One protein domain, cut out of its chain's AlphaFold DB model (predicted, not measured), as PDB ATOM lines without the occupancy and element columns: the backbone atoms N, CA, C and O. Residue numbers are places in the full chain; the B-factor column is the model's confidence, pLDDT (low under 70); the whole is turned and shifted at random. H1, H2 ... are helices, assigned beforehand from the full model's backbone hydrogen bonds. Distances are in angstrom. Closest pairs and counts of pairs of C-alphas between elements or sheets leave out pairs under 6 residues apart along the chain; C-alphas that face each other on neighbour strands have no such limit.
ATOM      1  N   LEU A 121     142.572 125.001 158.009       59.03
ATOM      2  CA  LEU A 121     143.859 124.521 158.531       59.03
ATOM      3  C   LEU A 121     143.738 123.926 159.943       59.03
ATOM      4  O   LEU A 121     144.416 122.945 160.265       59.03
ATOM      5  N   GLN A 122     142.857 124.472 160.781       57.84
ATOM      6  CA  GLN A 122     142.660 124.010 162.151       57.84
ATOM      7  C   GLN A 122     141.761 122.767 162.207       57.84
ATOM      8  O   GLN A 122     142.183 121.731 162.727       57.84
ATOM      9  N   ALA A 123     140.568 122.838 161.613       49.97
ATOM     10  CA  ALA A 123     139.518 121.827 161.748       49.97
ATOM     11  C   ALA A 123     139.307 120.949 160.500       49.97
ATOM     12  O   ALA A 123     138.543 119.985 160.550       49.97
ATOM     13  N   GLY A 124     139.971 121.248 159.379       46.22
ATOM     14  CA  GLY A 124     139.859 120.454 158.156       46.22
ATOM     15  C   GLY A 124     140.475 119.060 158.291       46.22
ATOM     16  O   GLY A 124     141.364 118.810 159.102       46.22
ATOM     17  N   ARG A 125     140.024 118.120 157.465       46.47
ATOM     18  CA  ARG A 125     140.646 116.793 157.331       46.47
ATOM     19  C   ARG A 125     142.042 116.913 156.697       46.47
ATOM     20  O   ARG A 125     142.277 117.887 155.985       46.47
ATOM     21  N   PRO A 126     142.949 115.928 156.862       46.97
ATOM     22  CA  PRO A 126     144.311 115.993 156.320       46.97
ATOM     23  C   PRO A 126     144.375 116.425 154.851       46.97
ATOM     24  O   PRO A 126     145.140 117.319 154.529       46.97
ATOM     25  N   VAL A 127     143.491 115.908 153.993       40.97
ATOM     26  CA  VAL A 127     143.433 116.288 152.569       40.97
ATOM     27  C   VAL A 127     143.004 117.747 152.361       40.97
ATOM     28  O   VAL A 127     143.598 118.443 151.547       40.97
ATOM     29  N   GLN A 128     142.024 118.245 153.124       45.84
ATOM     30  CA  GLN A 128     141.629 119.662 153.090       45.84
ATOM     31  C   GLN A 128     142.794 120.557 153.514       45.84
ATOM     32  O   GLN A 128     143.069 121.560 152.860       45.84
ATOM     33  N   LYS A 129     143.515 120.152 154.567       55.38
ATOM     34  CA  LYS A 129     144.729 120.839 155.007       55.38
ATOM     35  C   LYS A 129     145.796 120.804 153.917       55.38
ATOM     36  O   LYS A 129     146.352 121.849 153.631       55.38
ATOM     37  N   THR A 130     146.022 119.669 153.256       51.22
ATOM     38  CA  THR A 130     147.002 119.530 152.166       51.22
ATOM     39  C   THR A 130     146.665 120.406 150.963       51.22
ATOM     40  O   THR A 130     147.559 121.049 150.429       51.22
ATOM     41  N   VAL A 131     145.398 120.485 150.546       50.94
ATOM     42  CA  VAL A 131     144.981 121.347 149.425       50.94
ATOM     43  C   VAL A 131     145.152 122.818 149.776       50.94
ATOM     44  O   VAL A 131     145.717 123.578 148.995       50.94
ATOM     45  N   VAL A 132     144.718 123.216 150.972       60.31
ATOM     46  CA  VAL A 132     144.894 124.589 151.448       60.31
ATOM     47  C   VAL A 132     146.375 124.931 151.611       60.31
ATOM     48  O   VAL A 132     146.801 125.997 151.184       60.31
ATOM     49  N   GLN A 133     147.182 124.015 152.142       63.09
ATOM     50  CA  GLN A 133     148.634 124.165 152.242       63.09
ATOM     51  C   GLN A 133     149.295 124.236 150.868       63.09
ATOM     52  O   GLN A 133     150.202 125.037 150.698       63.09
ATOM     53  N   ALA A 134     148.843 123.460 149.881       58.12
ATOM     54  CA  ALA A 134     149.340 123.533 148.511       58.12
ATOM     55  C   ALA A 134     148.989 124.877 147.858       58.12
ATOM     56  O   ALA A 134     149.827 125.451 147.169       58.12
ATOM     57  N   LEU A 135     147.793 125.411 148.123       59.06
ATOM     58  CA  LEU A 135     147.375 126.736 147.665       59.06
ATOM     59  C   LEU A 135     148.212 127.842 148.329       59.06
ATOM     60  O   LEU A 135     148.755 128.697 147.636       59.06
ATOM     61  N   CYS A 136     148.389 127.789 149.653       66.50
ATOM     62  CA  CYS A 136     149.275 128.696 150.386       66.50
ATOM     63  C   CYS A 136     150.714 128.604 149.877       66.50
ATOM     64  O   CYS A 136     151.323 129.622 149.589       66.50
ATOM     65  N   VAL A 171     142.428 136.723 149.583       58.16
ATOM     66  CA  VAL A 171     142.269 135.269 149.410       58.16
ATOM     67  C   VAL A 171     140.899 134.810 149.908       58.16
ATOM     68  O   VAL A 171     140.221 134.063 149.208       58.16
ATOM     69  N   ASP A 172     140.444 135.318 151.052       58.09
ATOM     70  CA  ASP A 172     139.115 135.046 151.595       58.09
ATOM     71  C   ASP A 172     138.020 135.530 150.632       58.09
ATOM     72  O   ASP A 172     137.078 134.788 150.385       58.09
ATOM     73  N   ARG A 173     138.181 136.693 149.980       57.94
ATOM     74  CA  ARG A 173     137.254 137.174 148.932       57.94
ATOM     75  C   ARG A 173     137.232 136.316 147.658       57.94
ATOM     76  O   ARG A 173     136.255 136.352 146.905       57.94
ATOM     77  N   PHE A 174     138.312 135.588 147.368       55.72
ATOM     78  CA  PHE A 174     138.347 134.606 146.276       55.72
ATOM     79  C   PHE A 174     137.678 133.298 146.676       55.72
ATOM     80  O   PHE A 174     136.866 132.773 145.918       55.72
ATOM     81  N   LEU A 175     138.019 132.778 147.856       53.50
ATOM     82  CA  LEU A 175     137.481 131.522 148.375       53.50
ATOM     83  C   LEU A 175     135.985 131.627 148.689       53.50
ATOM     84  O   LEU A 175     135.255 130.654 148.521       53.50
ATOM     85  N   ASP A 176     135.525 132.807 149.104       53.66
ATOM     86  CA  ASP A 176     134.123 133.089 149.400       53.66
ATOM     87  C   ASP A 176     133.306 133.478 148.146       53.66
ATOM     88  O   ASP A 176     132.087 133.645 148.210       53.66
ATOM     89  N   GLY A 177     133.961 133.605 146.985       48.91
ATOM     90  CA  GLY A 177     133.318 133.908 145.708       48.91
ATOM     91  C   GLY A 177     132.728 135.320 145.593       48.91
ATOM     92  O   GLY A 177     132.045 135.604 144.608       48.91
ATOM     93  N   THR A 178     132.971 136.225 146.549       46.69
ATOM     94  CA  THR A 178     132.458 137.607 146.483       46.69
ATOM     95  C   THR A 178     133.211 138.486 145.495       46.69
ATOM     96  O   THR A 178     132.638 139.440 144.961       46.69
ATOM     97  N   ALA A 179     134.464 138.160 145.183       51.03
ATOM     98  CA  ALA A 179     135.205 138.790 144.098       51.03
ATOM     99  C   ALA A 179     134.784 138.213 142.732       51.03
ATOM    100  O   ALA A 179     135.589 137.616 142.022       51.03
ATOM    101  N   LEU A 180     133.517 138.413 142.340       43.34
ATOM    102  CA  LEU A 180     132.960 137.890 141.081       43.34
ATOM    103  C   LEU A 180     133.726 138.373 139.836       43.34
ATOM    104  O   LEU A 180     133.769 137.670 138.829       43.34
ATOM    105  N   THR A 181     134.363 139.549 139.902       53.19
ATOM    106  CA  THR A 181     135.268 140.053 138.858       53.19
ATOM    107  C   THR A 181     136.351 140.949 139.462       53.19
ATOM    108  O   THR A 181     136.057 142.056 139.912       53.19
ATOM    109  N   CYS A 182     137.615 140.526 139.422       57.66
ATOM    110  CA  CYS A 182     138.765 141.399 139.677       57.66
ATOM    111  C   CYS A 182     139.715 141.338 138.479       57.66
ATOM    112  O   CYS A 182     139.954 140.263 137.927       57.66
ATOM    113  N   SER A 183     140.242 142.485 138.040       69.62
ATOM    114  CA  SER A 183     141.201 142.480 136.934       69.62
ATOM    115  C   SER A 183     142.499 141.798 137.378       69.62
ATOM    116  O   SER A 183     142.979 142.037 138.488       69.62
ATOM    117  N   CYS A 184     143.105 140.981 136.509       67.81
ATOM    118  CA  CYS A 184     144.392 140.336 136.799       67.81
ATOM    119  C   CYS A 184     145.469 141.372 137.178       67.81
ATOM    120  O   CYS A 184     146.296 141.127 138.048       67.81
ATOM    121  N   THR A 185     145.421 142.574 136.596       72.38
ATOM    122  CA  THR A 185     146.319 143.684 136.946       72.38
ATOM    123  C   THR A 185     146.085 144.201 138.364       72.38
ATOM    124  O   THR A 185     147.043 144.387 139.109       72.38
ATOM    125  N   SER A 186     144.828 144.400 138.768       71.88
ATOM    126  CA  SER A 186     144.482 144.820 140.133       71.88
ATOM    127  C   SER A 186     144.984 143.808 141.158       71.88
ATOM    128  O   SER A 186     145.582 144.193 142.157       71.88
ATOM    129  N   LEU A 187     144.800 142.520 140.876       71.44
ATOM    130  CA  LEU A 187     145.299 141.445 141.724       71.44
ATOM    131  C   LEU A 187     146.825 141.394 141.758       71.44
ATOM    132  O   LEU A 187     147.406 141.280 142.829       71.44
ATOM    133  N   ALA A 188     147.483 141.527 140.607       73.94
ATOM    134  CA  ALA A 188     148.938 141.511 140.528       73.94
ATOM    135  C   ALA A 188     149.538 142.651 141.365       73.94
ATOM    136  O   ALA A 188     150.485 142.441 142.118       73.94
ATOM    137  N   ASN A 189     148.906 143.830 141.328       74.50
ATOM    138  CA  ASN A 189     149.272 144.968 142.168       74.50
ATOM    139  C   ASN A 189     149.063 144.687 143.666       74.50
ATOM    140  O   ASN A 189     149.924 145.040 144.469       74.50
ATOM    141  N   ILE A 190     147.956 144.035 144.047       72.31
ATOM    142  CA  ILE A 190     147.685 143.633 145.442       72.31
ATOM    143  C   ILE A 190     148.753 142.651 145.942       72.31
ATOM    144  O   ILE A 190     149.256 142.799 147.057       72.31
ATOM    145  N   HIS A 191     149.135 141.685 145.107       70.06
ATOM    146  CA  HIS A 191     150.117 140.651 145.437       70.06
ATOM    147  C   HIS A 191     151.575 141.067 145.170       70.06
ATOM    148  O   HIS A 191     152.484 140.282 145.421       70.06
ATOM    149  N   GLN A 192     151.812 142.299 144.700       77.56
ATOM    150  CA  GLN A 192     153.134 142.832 144.346       77.56
ATOM    151  C   GLN A 192     153.937 141.929 143.389       77.56
ATOM    152  O   GLN A 192     155.168 141.869 143.455       77.56
ATOM    153  N   CYS A 193     153.247 141.243 142.481       76.69
ATOM    154  CA  CYS A 193     153.847 140.400 141.451       76.69
ATOM    155  C   CYS A 193     153.471 140.914 140.055       76.69
ATOM    156  O   CYS A 193     152.654 141.822 139.895       76.69
ATOM    157  N   ASN A 194     154.101 140.372 139.013       79.31
ATOM    158  CA  ASN A 194     153.707 140.703 137.646       79.31
ATOM    159  C   ASN A 194     152.444 139.901 137.254       79.31
ATOM    160  O   ASN A 194     152.202 138.804 137.760       79.31
ATOM    161  N   SER A 195     151.634 140.427 136.328       71.38
ATOM    162  CA  SER A 195     150.375 139.776 135.927       71.38
ATOM    163  C   SER A 195     150.561 138.398 135.284       71.38
ATOM    164  O   SER A 195     149.663 137.570 135.396       71.38
ATOM    165  N   SER A 196     151.700 138.129 134.631       70.06
ATOM    166  CA  SER A 196     151.977 136.806 134.050       70.06
ATOM    167  C   SER A 196     152.172 135.767 135.149       70.06
ATOM    168  O   SER A 196     151.551 134.705 135.099       70.06
ATOM    169  N   THR A 197     152.953 136.079 136.184       71.38
ATOM    170  CA  THR A 197     153.149 135.148 137.287       71.38
ATOM    171  C   THR A 197     151.859 134.929 138.066       71.38
ATOM    172  O   THR A 197     151.494 133.783 138.319       71.38
ATOM    173  N   LEU A 198     151.108 135.993 138.374       72.88
ATOM    174  CA  LEU A 198     149.812 135.824 139.028       72.88
ATOM    175  C   LEU A 198     148.884 134.915 138.214       72.88
ATOM    176  O   LEU A 198     148.231 134.041 138.772       72.88
ATOM    177  N   GLN A 199     148.827 135.100 136.894       67.81
ATOM    178  CA  GLN A 199     148.006 134.265 136.026       67.81
ATOM    179  C   GLN A 199     148.442 132.792 136.069       67.81
ATOM    180  O   GLN A 199     147.578 131.916 136.107       67.81
ATOM    181  N   LYS A 200     149.752 132.510 136.114       69.62
ATOM    182  CA  LYS A 200     150.280 131.148 136.304       69.62
ATOM    183  C   LYS A 200     149.833 130.554 137.642       69.62
ATOM    184  O   LYS A 200     149.375 129.417 137.665       69.62
ATOM    185  N   HIS A 201     149.885 131.332 138.724       69.81
ATOM    186  CA  HIS A 201     149.444 130.892 140.054       69.81
ATOM    187  C   HIS A 201     147.944 130.647 140.132       69.81
ATOM    188  O   HIS A 201     147.519 129.637 140.687       69.81
ATOM    189  N   LEU A 202     147.136 131.536 139.553       72.00
ATOM    190  CA  LEU A 202     145.686 131.363 139.482       72.00
ATOM    191  C   LEU A 202     145.320 130.120 138.670       72.00
ATOM    192  O   LEU A 202     144.431 129.378 139.072       72.00
ATOM    193  N   LEU A 203     146.029 129.860 137.567       72.31
ATOM    194  CA  LEU A 203     145.830 128.654 136.769       72.31
ATOM    195  C   LEU A 203     146.221 127.393 137.548       72.31
ATOM    196  O   LEU A 203     145.423 126.466 137.624       72.31
ATOM    197  N   ALA A 204     147.404 127.372 138.168       74.31
ATOM    198  CA  ALA A 204     147.849 126.248 138.990       74.31
ATOM    199  C   ALA A 204     146.873 125.979 140.146       74.31
ATOM    200  O   ALA A 204     146.471 124.840 140.365       74.31
ATOM    201  N   SER A 205     146.424 127.036 140.826       74.69
ATOM    202  CA  SER A 205     145.427 126.960 141.897       74.69
ATOM    203  C   SER A 205     144.095 126.419 141.386       74.69
ATOM    204  O   SER A 205     143.523 125.531 142.008       74.69
ATOM    205  N   ALA A 206     143.614 126.897 140.235       75.31
ATOM    206  CA  ALA A 206     142.385 126.405 139.623       75.31
ATOM    207  C   ALA A 206     142.487 124.919 139.247       75.31
ATOM    208  O   ALA A 206     141.552 124.168 139.516       75.31
ATOM    209  N   CYS A 207     143.621 124.477 138.692       77.69
ATOM    210  CA  CYS A 207     143.869 123.065 138.400       77.69
ATOM    211  C   CYS A 207     143.886 122.223 139.681       77.69
ATOM    212  O   CYS A 207     143.192 121.212 139.752       77.69
ATOM    213  N   ILE A 208     144.611 122.662 140.717       78.00
ATOM    214  CA  ILE A 208     144.644 121.976 142.016       78.00
ATOM    215  C   ILE A 208     143.232 121.865 142.583       78.00
ATOM    216  O   ILE A 208     142.828 120.780 142.988       78.00
ATOM    217  N   VAL A 209     142.463 122.954 142.598       80.06
ATOM    218  CA  VAL A 209     141.086 122.956 143.109       80.06
ATOM    219  C   VAL A 209     140.205 122.012 142.294       80.06
ATOM    220  O   VAL A 209     139.494 121.205 142.887       80.06
ATOM    221  N   ALA A 210     140.261 122.053 140.963       80.19
ATOM    222  CA  ALA A 210     139.446 121.195 140.104       80.19
ATOM    223  C   ALA A 210     139.740 119.697 140.314       80.19
ATOM    224  O   ALA A 210     138.813 118.906 140.504       80.19
ATOM    225  N   GLU A 211     141.016 119.313 140.342       82.00
ATOM    226  CA  GLU A 211     141.428 117.913 140.495       82.00
ATOM    227  C   GLU A 211     141.226 117.409 141.932       82.00
ATOM    228  O   GLU A 211     140.600 116.373 142.172       82.00
ATOM    229  N   SER A 212     141.700 118.170 142.925       82.94
ATOM    230  CA  SER A 212     141.629 117.748 144.328       82.94
ATOM    231  C   SER A 212     140.203 117.715 144.863       82.94
ATOM    232  O   SER A 212     139.867 116.804 145.619       82.94
ATOM    233  N   SER A 213     139.338 118.649 144.453       84.31
ATOM    234  CA  SER A 213     137.943 118.671 144.906       84.31
ATOM    235  C   SER A 213     137.174 117.434 144.455       84.31
ATOM    236  O   SER A 213     136.424 116.866 145.249       84.31
ATOM    237  N   SER A 214     137.412 116.970 143.227       84.25
ATOM    238  CA  SER A 214     136.789 115.758 142.693       84.25
ATOM    239  C   SER A 214     137.210 114.527 143.501       84.25
ATOM    240  O   SER A 214     136.358 113.747 143.936       84.25
ATOM    241  N   PHE A 215     138.506 114.401 143.803       84.94
ATOM    242  CA  PHE A 215     139.033 113.309 144.627       84.94
ATOM    243  C   PHE A 215     138.521 113.349 146.074       84.94
ATOM    244  O   PHE A 215     138.086 112.335 146.634       84.94
ATOM    245  N   MET A 216     138.540 114.537 146.681       84.69
ATOM    246  CA  MET A 216     138.024 114.767 148.027       84.69
ATOM    247  C   MET A 216     136.548 114.410 148.118       84.69
ATOM    248  O   MET A 216     136.141 113.761 149.079       84.69
ATOM    249  N   LEU A 217     135.761 114.790 147.113       87.38
ATOM    250  CA  LEU A 217     134.349 114.463 147.064       87.38
ATOM    251  C   LEU A 217     134.127 112.952 146.994       87.38
ATOM    252  O   LEU A 217     133.338 112.439 147.783       87.38
ATOM    253  N   GLY A 218     134.840 112.231 146.123       86.69
ATOM    254  CA  GLY A 218     134.753 110.767 146.057       86.69
ATOM    255  C   GLY A 218     135.028 110.113 147.419       86.69
ATOM    256  O   GLY A 218     134.226 109.315 147.907       86.69
ATOM    257  N   SER A 219     136.095 110.551 148.096       86.12
ATOM    258  CA  SER A 219     136.457 110.078 149.443       86.12
ATOM    259  C   SER A 219     135.400 110.427 150.502       86.12
ATOM    260  O   SER A 219     135.086 109.620 151.383       86.12
ATOM    261  N   MET A 220     134.832 111.636 150.439       85.19
ATOM    262  CA  MET A 220     133.763 112.075 151.337       85.19
ATOM    263  C   MET A 220     132.500 111.242 151.143       85.19
ATOM    264  O   MET A 220     131.916 110.799 152.127       85.19
ATOM    265  N   VAL A 221     132.109 110.988 149.896       88.12
ATOM    266  CA  VAL A 221     130.934 110.185 149.546       88.12
ATOM    267  C   VAL A 221     131.082 108.753 150.045       88.12
ATOM    268  O   VAL A 221     130.160 108.230 150.669       88.12
ATOM    269  N   GLU A 222     132.247 108.137 149.846       89.81
ATOM    270  CA  GLU A 222     132.541 106.804 150.375       89.81
ATOM    271  C   GLU A 222     132.498 106.762 151.908       89.81
ATOM    272  O   GLU A 222     131.912 105.844 152.492       89.81
ATOM    273  N   THR A 223     133.056 107.781 152.569       88.75
ATOM    274  CA  THR A 223     132.994 107.902 154.032       88.75
ATOM    275  C   THR A 223     131.548 108.045 154.507       88.75
ATOM    276  O   THR A 223     131.141 107.357 155.441       88.75
ATOM    277  N   CYS A 224     130.754 108.906 153.861       88.50
ATOM    278  CA  CYS A 224     129.340 109.110 154.175       88.50
ATOM    279  C   CYS A 224     128.539 107.821 154.000       88.50
ATOM    280  O   CYS A 224     127.764 107.466 154.881       88.50
ATOM    281  N   LEU A 225     128.754 107.095 152.902       93.00
ATOM    282  CA  LEU A 225     128.102 105.816 152.647       93.00
ATOM    283  C   LEU A 225     128.479 104.762 153.697       93.00
ATOM    284  O   LEU A 225     127.614 104.029 154.169       93.00
ATOM    285  N   SER A 226     129.756 104.685 154.075       91.56
ATOM    286  CA  SER A 226     130.234 103.737 155.090       91.56
ATOM    287  C   SER A 226     129.657 104.052 156.469       91.56
ATOM    288  O   SER A 226     129.168 103.155 157.151       91.56
ATOM    289  N   ALA A 227     129.641 105.332 156.851       90.75
ATOM    290  CA  ALA A 227     129.031 105.788 158.095       90.75
ATOM    291  C   ALA A 227     127.515 105.538 158.110       90.75
ATOM    292  O   ALA A 227     126.992 105.032 159.097       90.75
ATOM    293  N   ALA A 228     126.821 105.824 157.005       93.25
ATOM    294  CA  ALA A 228     125.392 105.566 156.866       93.25
ATOM    295  C   ALA A 228     125.073 104.076 157.058       93.25
ATOM    296  O   ALA A 228     124.201 103.733 157.851       93.25
ATOM    297  N   LYS A 229     125.840 103.183 156.417       93.81
ATOM    298  CA  LYS A 229     125.698 101.730 156.592       93.81
ATOM    299  C   LYS A 229     125.965 101.275 158.026       93.81
ATOM    300  O   LYS A 229     125.237 100.425 158.525       93.81
ATOM    301  N   ALA A 230     126.975 101.836 158.690       94.19
ATOM    302  CA  ALA A 230     127.270 101.522 160.090       94.19
ATOM    303  C   ALA A 230     126.123 101.921 161.037       94.19
ATOM    304  O   ALA A 230     125.928 101.282 162.063       94.19
ATOM    305  N   GLN A 231     125.345 102.940 160.665       94.69
ATOM    306  CA  GLN A 231     124.133 103.376 161.367       94.69
ATOM    307  C   GLN A 231     122.863 102.640 160.897       94.69
ATOM    308  O   GLN A 231     121.756 103.039 161.238       94.69
ATOM    309  N   GLY A 232     122.993 101.599 160.068       95.56
ATOM    310  CA  GLY A 232     121.856 100.850 159.529       95.56
ATOM    311  C   GLY A 232     121.027 101.601 158.481       95.56
ATOM    312  O   GLY A 232     119.986 101.098 158.066       95.56
TER     313      GLY A 232
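What this domain is: This is residues 121 to 136 and 171 to 232 of the 612 residues of the protein "Hypothetical protein" of Symbiodinium sp. CCMP2592 (UniProt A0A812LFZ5). One long helix, H4, makes the length of a rod. H1 lies side by side with part of it, H3 crosses its first end, and residues 220 to 232 stick out. The 78 printed residues have four named helices, H1 to H4, and no named strand: all helix, loose, radius of gyration of the C-alphas 16.5 A, spans 54 by 21 by 21 A.

Where its parts are: H1, residues 126 to 136, begins at C-alpha (144.311, 115.993, 156.320) and measures 14.9 A. H2 is residues 171 to 175, 6.2 A; H3, 184 to 190, 9.8 A. H4, 195 to 230, measures 50.8 A and ends at C-alpha (127.270, 101.522, 160.090).

How they stand to each other: H4 touches H1 with residues 205 to 216 alone, opposite ways at a shallow tilt of 8 degrees; closest C-alphas, Leu 135 and Ser 205, 6.1 A. It touches H3 with residues 195 to 199 alone, about perpendicular at 90 degrees; closest C-alphas, Ala 188 and Ser 195, 5.1 A. H2 touches no helix. Every O i to N i+4 pair is within hydrogen-bond range in H1, H2 and H3; in H4, 31 of 32.

The domain as a whole: Residues 137 to 170 are not printed; C-alphas 136 and 171 are 9.7 A apart. No link printed whole is long. Residues 121 to 136, 171 to 184 and 199 to 201 include 33 under pLDDT 70.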